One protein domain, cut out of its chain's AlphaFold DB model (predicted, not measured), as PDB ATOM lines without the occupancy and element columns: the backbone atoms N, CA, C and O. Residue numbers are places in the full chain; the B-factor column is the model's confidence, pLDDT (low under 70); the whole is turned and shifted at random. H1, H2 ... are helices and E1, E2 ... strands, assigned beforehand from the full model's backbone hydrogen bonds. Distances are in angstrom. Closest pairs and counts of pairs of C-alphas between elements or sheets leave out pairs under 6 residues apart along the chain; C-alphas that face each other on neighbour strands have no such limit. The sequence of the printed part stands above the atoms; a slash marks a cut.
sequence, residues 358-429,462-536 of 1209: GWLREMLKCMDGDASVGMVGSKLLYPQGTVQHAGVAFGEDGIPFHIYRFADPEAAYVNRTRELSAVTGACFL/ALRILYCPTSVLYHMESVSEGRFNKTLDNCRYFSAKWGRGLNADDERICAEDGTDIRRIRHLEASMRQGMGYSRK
ATOM      1  N   GLY A 358     142.184 123.729  93.958       89.00
ATOM      2  CA  GLY A 358     141.782 123.203  92.653       89.00
ATOM      3  C   GLY A 358     140.576 122.257  92.653       89.00
ATOM      4  O   GLY A 358     140.056 122.003  91.565       89.00
ATOM      5  N   TRP A 359     140.070 121.813  93.814       96.31
ATOM      6  CA  TRP A 359     138.988 120.818  93.927       96.31
ATOM      7  C   TRP A 359     137.818 121.060  92.950       96.31
ATOM      8  O   TRP A 359     137.553 120.250  92.058       96.31
ATOM      9  N   LEU A 360     137.184 122.237  93.021       96.69
ATOM     10  CA  LEU A 360     136.006 122.570  92.217       96.69
ATOM     11  C   LEU A 360     136.315 122.641  90.715       96.69
ATOM     12  O   LEU A 360     135.466 122.312  89.885       96.69
ATOM     13  N   ARG A 361     137.535 123.052  90.355       96.00
ATOM     14  CA  ARG A 361     137.983 123.142  88.960       96.00
ATOM     15  C   ARG A 361     138.057 121.760  88.328       96.00
ATOM     16  O   ARG A 361     137.589 121.578  87.207       96.00
ATOM     17  N   GLU A 362     138.594 120.790  89.058       96.19
ATOM     18  CA  GLU A 362     138.714 119.412  88.589       96.19
ATOM     19  C   GLU A 362     137.352 118.696  88.545       96.19
ATOM     20  O   GLU A 362     137.093 117.936  87.608       96.19
ATOM     21  N   MET A 363     136.423 119.006  89.463       96.94
ATOM     22  CA  MET A 363     135.031 118.537  89.356       96.94
ATOM     23  C   MET A 363     134.327 119.085  88.107       96.94
ATOM     24  O   MET A 363     133.708 118.317  87.371       96.94
ATOM     25  N   LEU A 364     134.434 120.394  87.840       96.88
ATOM     26  CA  LEU A 364     133.843 121.023  86.650       96.88
ATOM     27  C   LEU A 364     134.441 120.469  85.352       96.88
ATOM     28  O   LEU A 364     133.711 120.191  84.407       96.88
ATOM     29  N   LYS A 365     135.756 120.244  85.321       95.44
ATOM     30  CA  LYS A 365     136.463 119.647  84.182       95.44
ATOM     31  C   LYS A 365     136.004 118.214  83.892       95.44
ATOM     32  O   LYS A 365     135.826 117.868  82.729       95.44
ATOM     33  N   CYS A 366     135.759 117.403  84.924       95.00
ATOM     34  CA  CYS A 366     135.147 116.079  84.756       95.00
ATOM     35  C   CYS A 366     133.682 116.164  84.302       95.00
ATOM     36  O   CYS A 366     133.256 115.365  83.475       95.00
ATOM     37  N   MET A 367     132.923 117.133  84.820       95.62
ATOM     38  CA  MET A 367     131.513 117.332  84.480       95.62
ATOM     39  C   MET A 367     131.322 117.770  83.023       95.62
ATOM     40  O   MET A 367     130.447 117.248  82.341       95.62
ATOM     41  N   ASP A 368     132.117 118.725  82.538       93.50
ATOM     42  CA  ASP A 368     131.987 119.287  81.185       93.50
ATOM     43  C   ASP A 368     132.862 118.601  80.126       93.50
ATOM     44  O   ASP A 368     132.725 118.905  78.943       93.50
ATOM     45  N   GLY A 369     133.719 117.653  80.519       90.88
ATOM     46  CA  GLY A 369     134.482 116.827  79.579       90.88
ATOM     47  C   GLY A 369     133.621 115.862  78.751       90.88
ATOM     48  O   GLY A 369     134.042 115.451  77.674       90.88
ATOM     49  N   ASP A 370     132.422 115.516  79.229       90.19
ATOM     50  CA  ASP A 370     131.474 114.623  78.555       90.19
ATOM     51  C   ASP A 370     130.030 114.990  78.954       90.19
ATOM     52  O   ASP A 370     129.667 114.989  80.129       90.19
ATOM     53  N   ALA A 371     129.185 115.305  77.967       89.38
ATOM     54  CA  ALA A 371     127.798 115.723  78.190       89.38
ATOM     55  C   ALA A 371     126.892 114.613  78.760       89.38
ATOM     56  O   ALA A 371     125.820 114.915  79.281       89.38
ATOM     57  N   SER A 372     127.309 113.344  78.687       93.44
ATOM     58  CA  SER A 372     126.606 112.223  79.322       93.44
ATOM     59  C   SER A 372     126.872 112.113  80.831       93.44
ATOM     60  O   SER A 372     126.214 111.325  81.511       93.44
ATOM     61  N   VAL A 373     127.787 112.915  81.391       96.19
ATOM     62  CA  VAL A 373     128.044 112.972  82.837       96.19
ATOM     63  C   VAL A 373     126.950 113.782  83.532       96.19
ATOM     64  O   VAL A 373     126.779 114.983  83.303       96.19
ATOM     65  N   GLY A 374     126.201 113.107  84.407       92.75
ATOM     66  CA  GLY A 374     125.158 113.713  85.235       92.75
ATOM     67  C   GLY A 374     125.668 114.195  86.593       92.75
ATOM     68  O   GLY A 374     125.206 115.229  87.080       92.75
ATOM     69  N   MET A 375     126.628 113.477  87.190       96.94
ATOM     70  CA  MET A 375     127.167 113.749  88.528       96.94
ATOM     71  C   MET A 375     128.670 113.432  88.623       96.94
ATOM     72  O   MET A 375     129.151 112.487  87.999       96.94
ATOM     73  N   VAL A 376     129.399 114.202  89.438       98.19
ATOM     74  CA  VAL A 376     130.820 113.991  89.763       98.19
ATOM     75  C   VAL A 376     131.032 114.015  91.281       98.19
ATOM     76  O   VAL A 376     130.644 114.985  91.925       98.19
ATOM     77  N   GLY A 377     131.673 112.997  91.857       97.44
ATOM     78  CA  GLY A 377     132.106 112.964  93.266       97.44
ATOM     79  C   GLY A 377     133.613 113.189  93.438       97.44
ATOM     80  O   GLY A 377     134.387 112.923  92.519       97.44
ATOM     81  N   SER A 378     134.033 113.663  94.613       97.25
ATOM     82  CA  SER A 378     135.440 113.982  94.942       97.25
ATOM     83  C   SER A 378     136.158 112.870  95.721       97.25
ATOM     84  O   SER A 378     135.510 112.070  96.390       97.25
ATOM     85  N   LYS A 379     137.499 112.856  95.731       97.56
ATOM     86  CA  LYS A 379     138.311 112.101  96.706       97.56
ATOM     87  C   LYS A 379     138.177 112.737  98.089       97.56
ATOM     88  O   LYS A 379     138.557 113.892  98.274       97.56
ATOM     89  N   LEU A 380     137.672 111.975  99.062       96.12
ATOM     90  CA  LEU A 380     137.644 112.401 100.465       96.12
ATOM     91  C   LEU A 380     138.710 111.659 101.261       96.12
ATOM     92  O   LEU A 380     138.835 110.435 101.149       96.12
ATOM     93  N   LEU A 381     139.448 112.403 102.078       90.75
ATOM     94  CA  LEU A 381     140.473 111.896 102.979       90.75
ATOM     95  C   LEU A 381     140.046 112.052 104.440       90.75
ATOM     96  O   LEU A 381     139.410 113.033 104.830       90.75
ATOM     97  N   TYR A 382     140.469 111.095 105.256       84.62
ATOM     98  CA  TYR A 382     140.486 111.221 106.707       84.62
ATOM     99  C   TYR A 382     141.481 112.300 107.157       84.62
ATOM    100  O   TYR A 382     142.486 112.505 106.475       84.62
ATOM    101  N   PRO A 383     141.305 112.929 108.338       76.50
ATOM    102  CA  PRO A 383     142.278 113.885 108.884       76.50
ATOM    103  C   PRO A 383     143.697 113.312 109.041       76.50
ATOM    104  O   PRO A 383     144.670 114.058 109.070       76.50
ATOM    105  N   GLN A 384     143.825 111.983 109.128       77.19
ATOM    106  CA  GLN A 384     145.089 111.244 109.183       77.19
ATOM    107  C   GLN A 384     145.706 110.965 107.792       77.19
ATOM    108  O   GLN A 384     146.736 110.302 107.708       77.19
ATOM    109  N   GLY A 385     145.087 111.437 106.704       79.75
ATOM    110  CA  GLY A 385     145.582 111.334 105.324       79.75
ATOM    111  C   GLY A 385     145.144 110.093 104.537       79.75
ATOM    112  O   GLY A 385     145.331 110.059 103.326       79.75
ATOM    113  N   THR A 386     144.541 109.084 105.169       85.50
ATOM    114  CA  THR A 386     144.056 107.879 104.467       85.50
ATOM    115  C   THR A 386     142.769 108.144 103.683       85.50
ATOM    116  O   THR A 386     142.000 109.050 104.006       85.50
ATOM    117  N   VAL A 387     142.496 107.341 102.651       87.88
ATOM    118  CA  VAL A 387     141.263 107.473 101.855       87.88
ATOM    119  C   VAL A 387     140.028 107.188 102.712       87.88
ATOM    120  O   VAL A 387     139.921 106.133 103.334       87.88
ATOM    121  N   GLN A 388     139.054 108.094 102.703       85.50
ATOM    122  CA  GLN A 388     137.714 107.853 103.243       85.50
ATOM    123  C   GLN A 388     136.719 107.506 102.126       85.50
ATOM    124  O   GLN A 388     135.891 106.612 102.295       85.50
ATOM    125  N   HIS A 389     136.815 108.181 100.976       92.25
ATOM    126  CA  HIS A 389     135.946 107.953  99.825       92.25
ATOM    127  C   HIS A 389     136.731 108.014  98.513       92.25
ATOM    128  O   HIS A 389     137.312 109.049  98.173       92.25
ATOM    129  N   ALA A 390     136.671 106.923  97.747       92.69
ATOM    130  CA  ALA A 390     137.076 106.871  96.343       92.69
ATOM    131  C   ALA A 390     135.944 106.349  95.433       92.69
ATOM    132  O   ALA A 390     136.195 105.731  94.399       92.69
ATOM    133  N   GLY A 391     134.689 106.553  95.855       89.75
ATOM    134  CA  GLY A 391     133.505 105.996  95.209       89.75
ATOM    135  C   GLY A 391     132.551 105.250  96.140       89.75
ATOM    136  O   GLY A 391     132.866 104.992  97.303       89.75
ATOM    137  N   VAL A 392     131.388 104.863  95.611       92.00
ATOM    138  CA  VAL A 392     130.526 103.816  96.183       92.00
ATOM    139  C   VAL A 392     130.368 102.675  95.180       92.00
ATOM    140  O   VAL A 392     130.092 102.911  94.003       92.00
ATOM    141  N   ALA A 393     130.521 101.452  95.682       89.00
ATOM    142  CA  ALA A 393     130.247 100.205  94.976       89.00
ATOM    143  C   ALA A 393     129.147  99.418  95.707       89.00
ATOM    144  O   ALA A 393     128.854  99.687  96.876       89.00
ATOM    145  N   PHE A 394     128.545  98.456  95.012       85.88
ATOM    146  CA  PHE A 394     127.504  97.570  95.526       85.88
ATOM    147  C   PHE A 394     128.023  96.134  95.599       85.88
ATOM    148  O   PHE A 394     128.600  95.631  94.632       85.88
ATOM    149  N   GLY A 395     127.809  95.479  96.742       76.25
ATOM    150  CA  GLY A 395     128.086  94.051  96.919       76.25
ATOM    151  C   GLY A 395     126.952  93.150  96.412       76.25
ATOM    152  O   GLY A 395     125.877  93.626  96.046       76.25
ATOM    153  N   GLU A 396     127.169  91.829  96.442       68.50
ATOM    154  CA  GLU A 396     126.159  90.796  96.115       68.50
ATOM    155  C   GLU A 396     124.868  90.907  96.944       68.50
ATOM    156  O   GLU A 396     123.801  90.483  96.508       68.50
ATOM    157  N   ASP A 397     124.957  91.496  98.136       61.16
ATOM    158  CA  ASP A 397     123.847  91.769  99.044       61.16
ATOM    159  C   ASP A 397     123.044  93.037  98.666       61.16
ATOM    160  O   ASP A 397     122.113  93.420  99.376       61.16
ATOM    161  N   GLY A 398     123.361  93.670  97.527       66.62
ATOM    162  CA  GLY A 398     122.678  94.854  96.992       66.62
ATOM    163  C   GLY A 398     122.988  96.139  97.762       66.62
ATOM    164  O   GLY A 398     122.260  97.128  97.653       66.62
ATOM    165  N   ILE A 399     124.045  96.117  98.573       67.75
ATOM    166  CA  ILE A 399     124.311  97.104  99.613       67.75
ATOM    167  C   ILE A 399     125.452  98.055  99.217       67.75
ATOM    168  O   ILE A 399     126.527  97.584  98.836       67.75
ATOM    169  N   PRO A 400     125.250  99.386  99.325       80.56
ATOM    170  CA  PRO A 400     126.272 100.374  99.007       80.56
ATOM    171  C   PRO A 400     127.344 100.469 100.104       80.56
ATOM    172  O   PRO A 400     127.029 100.571 101.290       80.56
ATOM    173  N   PHE A 401     128.615 100.528  99.705       80.44
ATOM    174  CA  PHE A 401     129.747 100.813 100.596       80.44
ATOM    175  C   PHE A 401     130.831 101.651  99.895       80.44
ATOM    176  O   PHE A 401     130.903 101.699  98.665       80.44
ATOM    177  N   HIS A 402     131.687 102.331 100.665       88.00
ATOM    178  CA  HIS A 402     132.782 103.133 100.108       88.00
ATOM    179  C   HIS A 402     133.955 102.254  99.669       88.00
ATOM    180  O   HIS A 402     134.650 101.670 100.500       88.00
ATOM    181  N   ILE A 403     134.199 102.185  98.360       87.12
ATOM    182  CA  ILE A 403     135.314 101.412  97.811       87.12
ATOM    183  C   ILE A 403     136.654 102.129  98.055       87.12
ATOM    184  O   ILE A 403     136.722 103.358  98.112       87.12
ATOM    185  N   TYR A 404     137.715 101.340  98.247       88.88
ATOM    186  CA  TYR A 404     139.074 101.787  98.596       88.88
ATOM    187  C   TYR A 404     139.201 102.618  99.886       88.88
ATOM    188  O   TYR A 404     140.202 103.309 100.082       88.88
ATOM    189  N   ARG A 405     138.240 102.531 100.813       86.12
ATOM    190  CA  ARG A 405     138.385 103.133 102.144       86.12
ATOM    191  C   ARG A 405     139.604 102.559 102.879       86.12
ATOM    192  O   ARG A 405     139.905 101.372 102.791       86.12
ATOM    193  N   PHE A 406     140.304 103.428 103.600       83.69
ATOM    194  CA  PHE A 406     141.589 103.203 104.267       83.69
ATOM    195  C   PHE A 406     142.766 102.838 103.343       83.69
ATOM    196  O   PHE A 406     143.841 102.506 103.843       83.69
ATOM    197  N   ALA A 407     142.605 102.928 102.017       86.25
ATOM    198  CA  ALA A 407     143.721 102.797 101.088       86.25
ATOM    199  C   ALA A 407     144.696 103.986 101.188       86.25
ATOM    200  O   ALA A 407     144.379 105.055 101.722       86.25
ATOM    201  N   ASP A 408     145.885 103.772 100.629       86.62
ATOM    202  CA  ASP A 408     146.887 104.806 100.379       86.62
ATOM    203  C   ASP A 408     146.327 105.839  99.371       86.62
ATOM    204  O   ASP A 408     145.907 105.441  98.278       86.62
ATOM    205  N   PRO A 409     146.288 107.146  99.708       89.38
ATOM    206  CA  PRO A 409     145.764 108.193  98.829       89.38
ATOM    207  C   PRO A 409     146.558 108.380  97.532       89.38
ATOM    208  O   PRO A 409     146.008 108.979  96.602       89.38
ATOM    209  N   GLU A 410     147.792 107.867  97.453       91.25
ATOM    210  CA  GLU A 410     148.680 107.924  96.285       91.25
ATOM    211  C   GLU A 410     148.611 106.657  95.413       91.25
ATOM    212  O   GLU A 410     149.138 106.635  94.299       91.25
ATOM    213  N   ALA A 411     147.898 105.611  95.848       89.19
ATOM    214  CA  ALA A 411     147.772 104.375  95.081       89.19
ATOM    215  C   ALA A 411     147.172 104.610  93.681       89.19
ATOM    216  O   ALA A 411     146.158 105.289  93.519       89.19
ATOM    217  N   ALA A 412     147.754 103.980  92.655       89.88
ATOM    218  CA  ALA A 412     147.349 104.180  91.259       89.88
ATOM    219  C   ALA A 412     145.867 103.841  90.985       89.88
ATOM    220  O   ALA A 412     145.228 104.504  90.171       89.88
ATOM    221  N   TYR A 413     145.303 102.855  91.691       88.06
ATOM    222  CA  TYR A 413     143.878 102.517  91.597       88.06
ATOM    223  C   TYR A 413     142.970 103.550  92.290       88.06
ATOM    224  O   TYR A 413     141.852 103.780  91.835       88.06
ATOM    225  N   VAL A 414     143.443 104.234  93.338       91.19
ATOM    226  CA  VAL A 414     142.722 105.371  93.934       91.19
ATOM    227  C   VAL A 414     142.770 106.564  92.980       91.19
ATOM    228  O   VAL A 414     141.745 107.181  92.721       91.19
ATOM    229  N   ASN A 415     143.925 106.861  92.379       94.12
ATOM    230  CA  ASN A 415     144.109 108.038  91.521       94.12
ATOM    231  C   ASN A 415     143.658 107.856  90.060       94.12
ATOM    232  O   ASN A 415     144.274 108.384  89.136       94.12
ATOM    233  N   ARG A 416     142.546 107.143  89.848       90.94
ATOM    234  CA  ARG A 416     141.963 106.887  88.524       90.94
ATOM    235  C   ARG A 416     140.529 107.407  88.428       90.94
ATOM    236  O   ARG A 416     139.635 106.917  89.120       90.94
ATOM    237  N   THR A 417     140.312 108.354  87.513       93.44
ATOM    238  CA  THR A 417     138.974 108.808  87.106       93.44
ATOM    239  C   THR A 417     138.211 107.644  86.484       93.44
ATOM    240  O   THR A 417     138.728 106.955  85.602       93.44
ATOM    241  N   ARG A 418     136.991 107.409  86.960       90.25
ATOM    242  CA  ARG A 418     136.203 106.205  86.659       90.25
ATOM    243  C   ARG A 418     134.714 106.492  86.738       90.25
ATOM    244  O   ARG A 418     134.299 107.411  87.442       90.25
ATOM    245  N   GLU A 419     133.931 105.661  86.069       93.69
ATOM    246  CA  GLU A 419     132.485 105.600  86.252       93.69
ATOM    247  C   GLU A 419     132.130 104.629  87.382       93.69
ATOM    248  O   GLU A 419     132.758 103.577  87.518       93.69
ATOM    249  N   LEU A 420     131.137 104.988  88.194       91.94
ATOM    250  CA  LEU A 420     130.685 104.212  89.349       91.94
ATOM    251  C   LEU A 420     129.165 104.187  89.457       91.94
ATOM    252  O   LEU A 420     128.464 105.017  88.880       91.94
ATOM    253  N   SER A 421     128.654 103.258  90.262       87.00
ATOM    254  CA  SER A 421     127.224 103.181  90.542       87.00
ATOM    255  C   SER A 421     126.704 104.316  91.433       87.00
ATOM    256  O   SER A 421     125.543 104.696  91.276       87.00
ATOM    257  N   ALA A 422     127.529 104.866  92.335       94.31
ATOM    258  CA  ALA A 422     127.188 106.028  93.161       94.31
ATOM    259  C   ALA A 422     128.435 106.766  93.707       94.31
ATOM    260  O   ALA A 422     129.557 106.254  93.676       94.31
ATOM    261  N   VAL A 423     128.214 107.966  94.248       95.19
ATOM    262  CA  VAL A 423     129.172 108.772  95.033       95.19
ATOM    263  C   VAL A 423     128.479 109.298  96.299       95.19
ATOM    264  O   VAL A 423     127.265 109.172  96.430       95.19
ATOM    265  N   THR A 424     129.232 109.836  97.263       92.12
ATOM    266  CA  THR A 424     128.670 110.244  98.566       92.12
ATOM    267  C   THR A 424     128.113 111.670  98.587       92.12
ATOM    268  O   THR A 424     128.702 112.595  98.028       92.12
ATOM    269  N   GLY A 425     127.030 111.864  99.345       87.19
ATOM    270  CA  GLY A 425     126.435 113.158  99.680       87.19
ATOM    271  C   GLY A 425     127.361 114.129 100.419       87.19
ATOM    272  O   GLY A 425     127.069 115.320 100.443       87.19
ATOM    273  N   ALA A 426     128.487 113.662 100.975       90.44
ATOM    274  CA  ALA A 426     129.441 114.530 101.668       90.44
ATOM    275  C   ALA A 426     130.164 115.525 100.733       90.44
ATOM    276  O   ALA A 426     130.519 116.615 101.184       90.44
ATOM    277  N   CYS A 427     130.367 115.176  99.451       96.38
ATOM    278  CA  CYS A 427     130.776 116.119  98.401       96.38
ATOM    279  C   CYS A 427     130.506 115.567  96.986       96.38
ATOM    280  O   CYS A 427     131.219 114.672  96.519       96.38
ATOM    281  N   PHE A 428     129.546 116.155  96.262       97.75
ATOM    282  CA  PHE A 428     129.355 115.901  94.827       97.75
ATOM    283  C   PHE A 428     128.869 117.141  94.063       97.75
ATOM    284  O   PHE A 428     128.268 118.046  94.639       97.75
ATOM    285  N   LEU A 429     129.095 117.152  92.746       98.25
ATOM    286  CA  LEU A 429     128.663 118.167  91.784       98.25
ATOM    287  C   LEU A 429     127.661 117.557  90.793       98.25
ATOM    288  O   LEU A 429     127.904 116.486  90.241       98.25
ATOM    289  N   ALA A 462     120.073 107.270  81.885       92.12
ATOM    290  CA  ALA A 462     121.277 106.926  81.121       92.12
ATOM    291  C   ALA A 462     122.429 107.943  81.273       92.12
ATOM    292  O   ALA A 462     123.283 108.064  80.395       92.12
ATOM    293  N   LEU A 463     122.463 108.671  82.397       95.25
ATOM    294  CA  LEU A 463     123.547 109.585  82.743       95.25
ATOM    295  C   LEU A 463     124.595 108.888  83.613       95.25
ATOM    296  O   LEU A 463     124.281 108.103  84.510       95.25
ATOM    297  N   ARG A 464     125.856 109.227  83.359       96.12
ATOM    298  CA  ARG A 464     127.041 108.649  83.995       96.12
ATOM    299  C   ARG A 464     127.356 109.370  85.303       96.12
ATOM    300  O   ARG A 464     127.157 110.585  85.419       96.12
ATOM    301  N   ILE A 465     127.898 108.632  86.268       96.94
ATOM    302  CA  ILE A 465     128.392 109.171  87.540       96.94
ATOM    303  C   ILE A 465     129.892 108.925  87.598       96.94
ATOM    304  O   ILE A 465     130.330 107.775  87.563       96.94
ATOM    305  N   LEU A 466     130.678 110.000  87.671       97.12
ATOM    306  CA  LEU A 466     132.134 109.911  87.704       97.12
ATOM    307  C   LEU A 466     132.695 110.170  89.101       97.12
ATOM    308  O   LEU A 466     132.253 111.061  89.822       97.12
ATOM    309  N   TYR A 467     133.743 109.435  89.445       97.44
ATOM    310  CA  TYR A 467     134.630 109.777  90.548       97.44
ATOM    311  C   TYR A 467     135.842 110.554  90.021       97.44
ATOM    312  O   TYR A 467     136.503 110.113  89.077       97.44
ATOM    313  N   CYS A 468     136.123 111.706  90.633       97.19
ATOM    314  CA  CYS A 468     137.221 112.606  90.298       97.19
ATOM    315  C   CYS A 468     138.310 112.552  91.390       97.19
ATOM    316  O   CYS A 468     138.163 113.204  92.428       97.19
ATOM    317  N   PRO A 469     139.415 111.808  91.184       96.06
ATOM    318  CA  PRO A 469     140.483 111.677  92.176       96.06
ATOM    319  C   PRO A 469     141.320 112.948  92.364       96.06
ATOM    320  O   PRO A 469     141.963 113.095  93.403       96.06
ATOM    321  N   THR A 470     141.336 113.849  91.373       95.56
ATOM    322  CA  THR A 470     142.067 115.126  91.423       95.56
ATOM    323  C   THR A 470     141.303 116.220  92.169       95.56
ATOM    324  O   THR A 470     141.908 117.208  92.578       95.56
ATOM    325  N   SER A 471     140.002 116.037  92.422       96.69
ATOM    326  CA  SER A 471     139.264 116.836  93.401       96.69
ATOM    327  C   SER A 471     139.446 116.222  94.785       96.69
ATOM    328  O   SER A 471     138.882 115.164  95.056       96.69
ATOM    329  N   VAL A 472     140.244 116.852  95.652       95.75
ATOM    330  CA  VAL A 472     140.609 116.304  96.969       95.75
ATOM    331  C   VAL A 472     140.110 117.205  98.094       95.75
ATOM    332  O   VAL A 472     140.322 118.415  98.065       95.75
ATOM    333  N   LEU A 473     139.461 116.613  99.097       96.25
ATOM    334  CA  LEU A 473     138.995 117.297 100.303       96.25
ATOM    335  C   LEU A 473     139.245 116.414 101.535       96.25
ATOM    336  O   LEU A 473     139.245 115.187 101.433       96.25
ATOM    337  N   TYR A 474     139.411 117.020 102.708       91.94
ATOM    338  CA  TYR A 474     139.321 116.303 103.984       91.94
ATOM    339  C   TYR A 474     137.885 116.337 104.509       91.94
ATOM    340  O   TYR A 474     137.191 117.339 104.349       91.94
ATOM    341  N   HIS A 475     137.454 115.270 105.175       90.19
ATOM    342  CA  HIS A 475     136.161 115.191 105.857       90.19
ATOM    343  C   HIS A 475     136.405 114.814 107.316       90.19
ATOM    344  O   HIS A 475     136.981 113.766 107.609       90.19
ATOM    345  N   MET A 476     135.998 115.690 108.234       77.38
ATOM    346  CA  MET A 476     136.316 115.555 109.659       77.38
ATOM    347  C   MET A 476     135.422 114.530 110.385       77.38
ATOM    348  O   MET A 476     135.708 114.193 111.531       77.38
ATOM    349  N   GLU A 477     134.382 114.021 109.709       63.62
ATOM    350  CA  GLU A 477     133.444 112.972 110.141       63.62
ATOM    351  C   GLU A 477     132.851 113.224 111.542       63.62
ATOM    352  O   GLU A 477     132.898 112.374 112.434       63.62
ATOM    353  N   SER A 478     132.262 114.411 111.736       55.53
ATOM    354  CA  SER A 478     131.531 114.726 112.967       55.53
ATOM    355  C   SER A 478     130.169 114.023 112.993       55.53
ATOM    356  O   SER A 478     129.418 113.986 112.009       55.53
ATOM    357  N   VAL A 479     129.822 113.443 114.143       52.31
ATOM    358  CA  VAL A 479     128.541 112.754 114.339       52.31
ATOM    359  C   VAL A 479     127.545 113.732 114.948       52.31
ATOM    360  O   VAL A 479     127.572 114.004 116.146       52.31
ATOM    361  N   SER A 480     126.642 114.249 114.116       49.75
ATOM    362  CA  SER A 480     125.481 115.008 114.572       49.75
ATOM    363  C   SER A 480     124.539 114.143 115.418       49.75
ATOM    364  O   SER A 480     124.316 112.961 115.137       49.75
ATOM    365  N   GLU A 481     123.958 114.748 116.456       49.31
ATOM    366  CA  GLU A 481     122.965 114.101 117.314       49.31
ATOM    367  C   GLU A 481     121.808 113.537 116.470       49.31
ATOM    368  O   GLU A 481     121.291 114.191 115.564       49.31
ATOM    369  N   GLY A 482     121.437 112.281 116.725       50.59
ATOM    370  CA  GLY A 482     120.356 111.600 116.013       50.59
ATOM    371  C   GLY A 482     120.629 111.190 114.557       50.59
ATOM    372  O   GLY A 482     119.727 110.625 113.937       50.59
ATOM    373  N   ARG A 483     121.846 111.388 114.010       55.47
ATOM    374  CA  ARG A 483     122.218 111.042 112.614       55.47
ATOM    375  C   ARG A 483     121.793 109.636 112.175       55.47
ATOM    376  O   ARG A 483     121.430 109.453 111.023       55.47
ATOM    377  N   PHE A 484     121.831 108.659 113.082       58.25
ATOM    378  CA  PHE A 484     121.560 107.246 112.788       58.25
ATOM    379  C   PHE A 484     120.180 106.753 113.265       58.25
ATOM    380  O   PHE A 484     119.887 105.561 113.177       58.25
ATOM    381  N   ASN A 485     119.312 107.640 113.766       58.69
ATOM    382  CA  ASN A 485     118.013 107.261 114.353       58.69
ATOM    383  C   ASN A 485     117.063 106.573 113.360       58.69
ATOM    384  O   ASN A 485     116.135 105.880 113.772       58.69
ATOM    385  N   LYS A 486     117.285 106.792 112.063       70.62
ATOM    386  CA  LYS A 486     116.395 106.404 110.964       70.62
ATOM    387  C   LYS A 486     117.038 105.452 109.964       70.62
ATOM    388  O   LYS A 486     116.385 105.038 109.012       70.62
ATOM    389  N   THR A 487     118.274 105.019 110.224       61.78
ATOM    390  CA  THR A 487     119.034 104.112 109.357       61.78
ATOM    391  C   THR A 487     118.217 102.900 108.923       61.78
ATOM    392  O   THR A 487     118.115 102.636 107.736       61.78
ATOM    393  N   LEU A 488     117.584 102.183 109.860       56.78
ATOM    394  CA  LEU A 488     116.819 100.970 109.540       56.78
ATOM    395  C   LEU A 488     115.566 101.250 108.694       56.78
ATOM    396  O   LEU A 488     115.218 100.423 107.851       56.78
ATOM    397  N   ASP A 489     114.913 102.395 108.894       71.69
ATOM    398  CA  ASP A 489     113.753 102.810 108.099       71.69
ATOM    399  C   ASP A 489     114.196 103.175 106.673       71.69
ATOM    400  O   ASP A 489     113.622 102.678 105.700       71.69
ATOM    401  N   ASN A 490     115.285 103.944 106.548       77.81
ATOM    402  CA  ASN A 490     115.907 104.301 105.274       77.81
ATOM    403  C   ASN A 490     116.378 103.050 104.511       77.81
ATOM    404  O   ASN A 490     116.081 102.920 103.327       77.81
ATOM    405  N   CYS A 491     117.032 102.090 105.179       67.81
ATOM    406  CA  CYS A 491     117.428 100.799 104.604       67.81
ATOM    407  C   CYS A 491     116.226 100.036 104.033       67.81
ATOM    408  O   CYS A 491     116.246  99.587 102.888       67.81
ATOM    409  N   ARG A 492     115.156  99.897 104.829       72.50
ATOM    410  CA  ARG A 492     113.928  99.207 104.408       72.50
ATOM    411  C   ARG A 492     113.281  99.904 103.218       72.50
ATOM    412  O   ARG A 492     112.843  99.223 102.294       72.50
ATOM    413  N   TYR A 493     113.240 101.237 103.222       82.94
ATOM    414  CA  TYR A 493     112.692 102.006 102.112       82.94
ATOM    415  C   TYR A 493     113.544 101.865 100.842       82.94
ATOM    416  O   TYR A 493     113.004 101.574  99.774       82.94
ATOM    417  N   PHE A 494     114.870 101.957 100.974       84.56
ATOM    418  CA  PHE A 494     115.824 101.781  99.883       84.56
ATOM    419  C   PHE A 494     115.702 100.402  99.236       84.56
ATOM    420  O   PHE A 494     115.511 100.313  98.027       84.56
ATOM    421  N   SER A 495     115.727  99.313 100.008       75.44
ATOM    422  CA  SER A 495     115.638  97.964  99.433       75.44
ATOM    423  C   SER A 495     114.238  97.596  98.940       75.44
ATOM    424  O   SER A 495     114.127  96.791  98.018       75.44
ATOM    425  N   ALA A 496     113.174  98.219  99.455       78.62
ATOM    426  CA  ALA A 496     111.848  98.123  98.842       78.62
ATOM    427  C   ALA A 496     111.776  98.835  97.475       78.62
ATOM    428  O   ALA A 496     111.016  98.404  96.609       78.62
ATOM    429  N   LYS A 497     112.558  99.907  97.280       85.06
ATOM    430  CA  LYS A 497     112.603 100.716  96.050       85.06
ATOM    431  C   LYS A 497     113.570 100.155  94.995       85.06
ATOM    432  O   LYS A 497     113.206 100.091  93.829       85.06
ATOM    433  N   TRP A 498     114.759  99.708  95.411       82.94
ATOM    434  CA  TRP A 498     115.886  99.344  94.534       82.94
ATOM    435  C   TRP A 498     116.361  97.890  94.651       82.94
ATOM    436  O   TRP A 498     117.097  97.415  93.790       82.94
ATOM    437  N   GLY A 499     115.958  97.152  95.692       68.62
ATOM    438  CA  GLY A 499     116.515  95.824  96.003       68.62
ATOM    439  C   GLY A 499     116.253  94.738  94.951       68.62
ATOM    440  O   GLY A 499     116.842  93.664  95.020       68.62
ATOM    441  N   ARG A 500     115.393  95.002  93.960       62.66
ATOM    442  CA  ARG A 500     115.228  94.175  92.757       62.66
ATOM    443  C   ARG A 500     115.849  94.899  91.563       62.66
ATOM    444  O   ARG A 500     115.226  95.802  91.016       62.66
ATOM    445  N   GLY A 501     117.041  94.473  91.144       59.78
ATOM    446  CA  GLY A 501     117.718  94.980  89.940       59.78
ATOM    447  C   GLY A 501     119.070  95.662  90.179       59.78
ATOM    448  O   GLY A 501     119.778  95.932  89.211       59.78
ATOM    449  N   LEU A 502     119.466  95.895  91.435       77.38
ATOM    450  CA  LEU A 502     120.848  96.249  91.761       77.38
ATOM    451  C   LEU A 502     121.762  95.033  91.567       77.38
ATOM    452  O   LEU A 502     121.660  94.050  92.295       77.38
ATOM    453  N   ASN A 503     122.660  95.123  90.587       77.38
ATOM    454  CA  ASN A 503     123.739  94.160  90.391       77.38
ATOM    455  C   ASN A 503     124.968  94.591  91.197       77.38
ATOM    456  O   ASN A 503     125.278  95.783  91.247       77.38
ATOM    457  N   ALA A 504     125.692  93.622  91.759       83.38
ATOM    458  CA  ALA A 504     127.006  93.872  92.336       83.38
ATOM    459  C   ALA A 504     127.970  94.404  91.266       83.38
ATOM    460  O   ALA A 504     127.973  93.930  90.125       83.38
ATOM    461  N   ASP A 505     128.795  95.382  91.629       87.44
ATOM    462  CA  ASP A 505     129.819  95.943  90.746       87.44
ATOM    463  C   ASP A 505     131.205  96.038  91.391       87.44
ATOM    464  O   ASP A 505     132.173  96.362  90.699       87.44
ATOM    465  N   ASP A 506     131.331  95.694  92.673       85.62
ATOM    466  CA  ASP A 506     132.585  95.774  93.409       85.62
ATOM    467  C   ASP A 506     133.671  94.832  92.870       85.62
ATOM    468  O   ASP A 506     134.791  95.286  92.639       85.62
ATOM    469  N   GLU A 507     133.354  93.566  92.577       85.81
ATOM    470  CA  GLU A 507     134.306  92.636  91.946       85.81
ATOM    471  C   GLU A 507     134.797  93.144  90.583       85.81
ATOM    472  O   GLU A 507     135.996  93.089  90.298       85.81
ATOM    473  N   ARG A 508     133.896  93.705  89.761       89.38
ATOM    474  CA  ARG A 508     134.235  94.281  88.449       89.38
ATOM    475  C   ARG A 508     135.179  95.474  88.601       89.38
ATOM    476  O   ARG A 508     136.204  95.516  87.927       89.38
ATOM    477  N   ILE A 509     134.856  96.418  89.488       88.75
ATOM    478  CA  ILE A 509     135.689  97.606  89.731       88.75
ATOM    479  C   ILE A 509     137.078  97.190  90.235       88.75
ATOM    480  O   ILE A 509     138.083  97.715  89.761       88.75
ATOM    481  N   CYS A 510     137.148  96.208  91.139       86.00
ATOM    482  CA  CYS A 510     138.421  95.703  91.645       86.00
ATOM    483  C   CYS A 510     139.263  95.058  90.534       86.00
ATOM    484  O   CYS A 510     140.447  95.372  90.394       86.00
ATOM    485  N   ALA A 511     138.646  94.203  89.711       85.25
ATOM    486  CA  ALA A 511     139.305  93.524  88.599       85.25
ATOM    487  C   ALA A 511     139.829  94.506  87.536       85.25
ATOM    488  O   ALA A 511     140.964  94.359  87.079       85.25
ATOM    489  N   GLU A 512     139.056  95.545  87.195       86.31
ATOM    490  CA  GLU A 512     139.468  96.618  86.275       86.31
ATOM    491  C   GLU A 512     140.707  97.392  86.758       86.31
ATOM    492  O   GLU A 512     141.395  98.007  85.940       86.31
ATOM    493  N   ASP A 513     141.004  97.359  88.059       85.25
ATOM    494  CA  ASP A 513     142.157  98.004  88.698       85.25
ATOM    495  C   ASP A 513     143.306  97.048  89.058       85.25
ATOM    496  O   ASP A 513     144.311  97.481  89.624       85.25
ATOM    497  N   GLY A 514     143.174  95.747  88.779       83.62
ATOM    498  CA  GLY A 514     144.140  94.741  89.237       83.62
ATOM    499  C   GLY A 514     144.173  94.576  90.764       83.62
ATOM    500  O   GLY A 514     145.206  94.211  91.330       83.62
ATOM    501  N   THR A 515     143.059  94.861  91.444       82.25
ATOM    502  CA  THR A 515     142.895  94.703  92.897       82.25
ATOM    503  C   THR A 515     141.945  93.545  93.231       82.25
ATOM    504  O   THR A 515     141.281  92.985  92.364       82.25
ATOM    505  N   ASP A 516     141.907  93.142  94.503       79.50
ATOM    506  CA  ASP A 516     141.054  92.059  95.013       79.50
ATOM    507  C   ASP A 516     140.128  92.644  96.085       79.50
ATOM    508  O   ASP A 516     140.607  93.172  97.096       79.50
ATOM    509  N   ILE A 517     138.809  92.524  95.896       77.62
ATOM    510  CA  ILE A 517     137.804  93.018  96.848       77.62
ATOM    511  C   ILE A 517     138.008  92.443  98.255       77.62
ATOM    512  O   ILE A 517     137.810  93.135  99.256       77.62
ATOM    513  N   ARG A 518     138.496  91.200  98.363       75.88
ATOM    514  CA  ARG A 518     138.803  90.547  99.643       75.88
ATOM    515  C   ARG A 518     139.988  91.220 100.325       75.88
ATOM    516  O   ARG A 518     139.988  91.352 101.546       75.88
ATOM    517  N   ARG A 519     140.977  91.688  99.555       71.44
ATOM    518  CA  ARG A 519     142.128  92.445 100.070       71.44
ATOM    519  C   ARG A 519     141.715  93.836 100.550       71.44
ATOM    520  O   ARG A 519     142.196  94.248 101.598       71.44
ATOM    521  N   ILE A 520     140.809  94.513  99.842       69.75
ATOM    522  CA  ILE A 520     140.261  95.823 100.246       69.75
ATOM    523  C   ILE A 520     139.455  95.683 101.541       69.75
ATOM    524  O   ILE A 520     139.767  96.344 102.528       69.75
ATOM    525  N   ARG A 521     138.484  94.756 101.578       70.56
ATOM    526  CA  ARG A 521     137.667  94.478 102.772       70.56
ATOM    527  C   ARG A 521     138.523  94.034 103.971       70.56
ATOM    528  O   ARG A 521     138.198  94.370 105.107       70.56
ATOM    529  N   HIS A 522     139.633  93.324 103.742       67.50
ATOM    530  CA  HIS A 522     140.589  92.968 104.799       67.50
ATOM    531  C   HIS A 522     141.394  94.177 105.306       67.50
ATOM    532  O   HIS A 522     141.479  94.366 106.514       67.50
ATOM    533  N   LEU A 523     141.918  95.027 104.412       62.81
ATOM    534  CA  LEU A 523     142.587  96.288 104.776       62.81
ATOM    535  C   LEU A 523     141.672  97.181 105.622       62.81
ATOM    536  O   LEU A 523     142.091  97.683 106.665       62.81
ATOM    537  N   GLU A 524     140.411  97.316 105.213       61.59
ATOM    538  CA  GLU A 524     139.393  98.034 105.970       61.59
ATOM    539  C   GLU A 524     139.138  97.395 107.346       61.59
ATOM    540  O   GLU A 524     139.140  98.101 108.355       61.59
ATOM    541  N   ALA A 525     138.984  96.070 107.428       56.97
ATOM    542  CA  ALA A 525     138.797  95.377 108.702       56.97
ATOM    543  C   ALA A 525     139.990  95.568 109.663       56.97
ATOM    544  O   ALA A 525     139.779  95.837 110.848       56.97
ATOM    545  N   SER A 526     141.228  95.485 109.165       56.56
ATOM    546  CA  SER A 526     142.445  95.703 109.957       56.56
ATOM    547  C   SER A 526     142.583  97.156 110.430       56.56
ATOM    548  O   SER A 526     142.865  97.395 111.605       56.56
ATOM    549  N   MET A 527     142.336  98.136 109.556       54.97
ATOM    550  CA  MET A 527     142.443  99.561 109.904       54.97
ATOM    551  C   MET A 527     141.338 100.008 110.874       54.97
ATOM    552  O   MET A 527     141.629 100.729 111.832       54.97
ATOM    553  N   ARG A 528     140.100  99.507 110.714       51.91
ATOM    554  CA  ARG A 528     139.000  99.722 111.678       51.91
ATOM    555  C   ARG A 528     139.381  99.240 113.092       51.91
ATOM    556  O   ARG A 528     139.046  99.915 114.063       51.91
ATOM    557  N   GLN A 529     140.118  98.129 113.224       42.91
ATOM    558  CA  GLN A 529     140.610  97.637 114.524       42.91
ATOM    559  C   GLN A 529     141.759  98.481 115.103       42.91
ATOM    560  O   GLN A 529     141.813  98.673 116.318       42.91
ATOM    561  N   GLY A 530     142.659  99.000 114.261       36.50
ATOM    562  CA  GLY A 530     143.804  99.810 114.695       36.50
ATOM    563  C   GLY A 530     143.445 101.220 115.185       36.50
ATOM    564  O   GLY A 530     144.100 101.738 116.083       36.50
ATOM    565  N   MET A 531     142.389 101.832 114.638       37.19
ATOM    566  CA  MET A 531     141.971 103.204 114.982       37.19
ATOM    567  C   MET A 531     141.025 103.309 116.195       37.19
ATOM    568  O   MET A 531     140.571 104.402 116.521       37.19
ATOM    569  N   GLY A 532     140.683 102.201 116.862       31.23
ATOM    570  CA  GLY A 532     139.791 102.221 118.033       31.23
ATOM    571  C   GLY A 532     138.314 102.518 117.727       31.23
ATOM    572  O   GLY A 532     137.521 102.702 118.652       31.23
ATOM    573  N   TYR A 533     137.910 102.529 116.453       29.38
ATOM    574  CA  TYR A 533     136.505 102.643 116.066       29.38
ATOM    575  C   TYR A 533     135.732 101.385 116.490       29.38
ATOM    576  O   TYR A 533     135.923 100.295 115.948       29.38
ATOM    577  N   SER A 534     134.803 101.530 117.440       28.52
ATOM    578  CA  SER A 534     133.841 100.462 117.734       28.52
ATOM    579  C   SER A 534     132.949 100.188 116.513       28.52
ATOM    580  O   SER A 534     132.664 101.102 115.736       28.52
ATOM    581  N   ARG A 535     132.400  98.966 116.392       29.42
ATOM    582  CA  ARG A 535     131.441  98.571 115.329       29.42
ATOM    583  C   ARG A 535     130.207  99.493 115.174       29.42
ATOM    584  O   ARG A 535     129.444  99.293 114.240       29.42
ATOM    585  N   LYS A 536     129.973 100.463 116.069       28.45
ATOM    586  CA  LYS A 536     128.821 101.383 116.029       28.45
ATOM    587  C   LYS A 536     129.025 102.654 115.202       28.45
ATOM    588  O   LYS A 536     128.038 103.330 114.938       28.45
TER     589      LYS A 536
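AT A GLANCE: This is residues 358 to 429 and 462 to 536 of the 1209 residues of an uncharacterized protein of Syntrophobacteraceae bacterium CG2_30_61_12 (UniProt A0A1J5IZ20). A small, strongly twisted sheet of E1, E2, E5 and E6 has H1 packed over one face; away from H1, E2 runs on into the small hairpin E3 and E4, which has H3 packed on it. H4 leads away from H3 toward the last printed residues, and H2 is a separate arm at the end of a long link. The printed part has 147 residues with four named helices and six named strands, in the order H1 E1 E2 E3 E4 E5 E6 H2 H3 H4; the class is mixed, helices and strands. The larger sheet is branched and mixed, with E6 parallel to E1 and E2 and E5 antiparallel to it; the other is the antiparallel pair E3 and E4. The whole is compact, with a radius of gyration of the C-alphas of 15.5 A and spans of 40 by 37 by 34 A.

IN THESE COORDINATES: Find C-alpha 373 at (128.044, 112.972, 82.837); from there E1, residues 373 to 381, runs 23.7 A. Beside it are E6, residues 464 to 475, 24.6 A long, E2, residues 387 to 389, and E5, residues 427 to 429. H1, residues 359 to 368, begins at (138.988, 120.818, 93.927). Then look for E3, residues 392 to 394, E4, residues 400 to 402, H2, residues 487 to 498, 15.9 A long, and H3, residues 506 to 512. H4, residues 517 to 530, runs 20.0 A and ends at (143.804, 99.810, 114.695).

HOW THE PARTS SIT: Start at E1: E2 and E5 lie on one side of it, E6 on the other side. For E1 and E6, look at N 377 and O 466, 2.9 A; for the hairpin E1 and E2, N 388 and O 380, 2.8 A; for E5, N 429 and O 376, 2.8 A. E6 bends by 84 degrees at residue 472. H1 is on this sheet at a height of 7.6 A, over E1 and E6; its closest C-alphas to E6 are those of Trp 359 and Ser 471, 4.0 A. In the hairpin E3 and E4, N 393 and O 401 are 3.0 A apart. The closest C-alphas of E3 and H3 are those of Ala 393 and Asp 506, 5.2 A. H3 and H4 only just touch, with 3 pairs of C-alphas within 8 A, made by residue 517 alone of H4; the closest are Cys 510 and Ile 517, 5.9 A. H2 touches no helix. In H1, H2, H3 and H4 every O i to N i+4 pair is within hydrogen-bond range.

THE WHOLE: The C-alphas of Ala 371 and Gly 532, 43.7 A, are the two farthest apart. Residues 430 to 461 are not printed, and C-alphas 429 and 462 are 17.2 A apart across the cut. The links E4 to E5 and E6 to H2 are long. Residues 478 to 483 and 529 to 535 stand free, as do residues 485 to 490, of which 487 to 490 belong to H2. The mean pLDDT of the printed part is 80.3; 35 residues are under 70, among them 477 to 485 and 522 to 536.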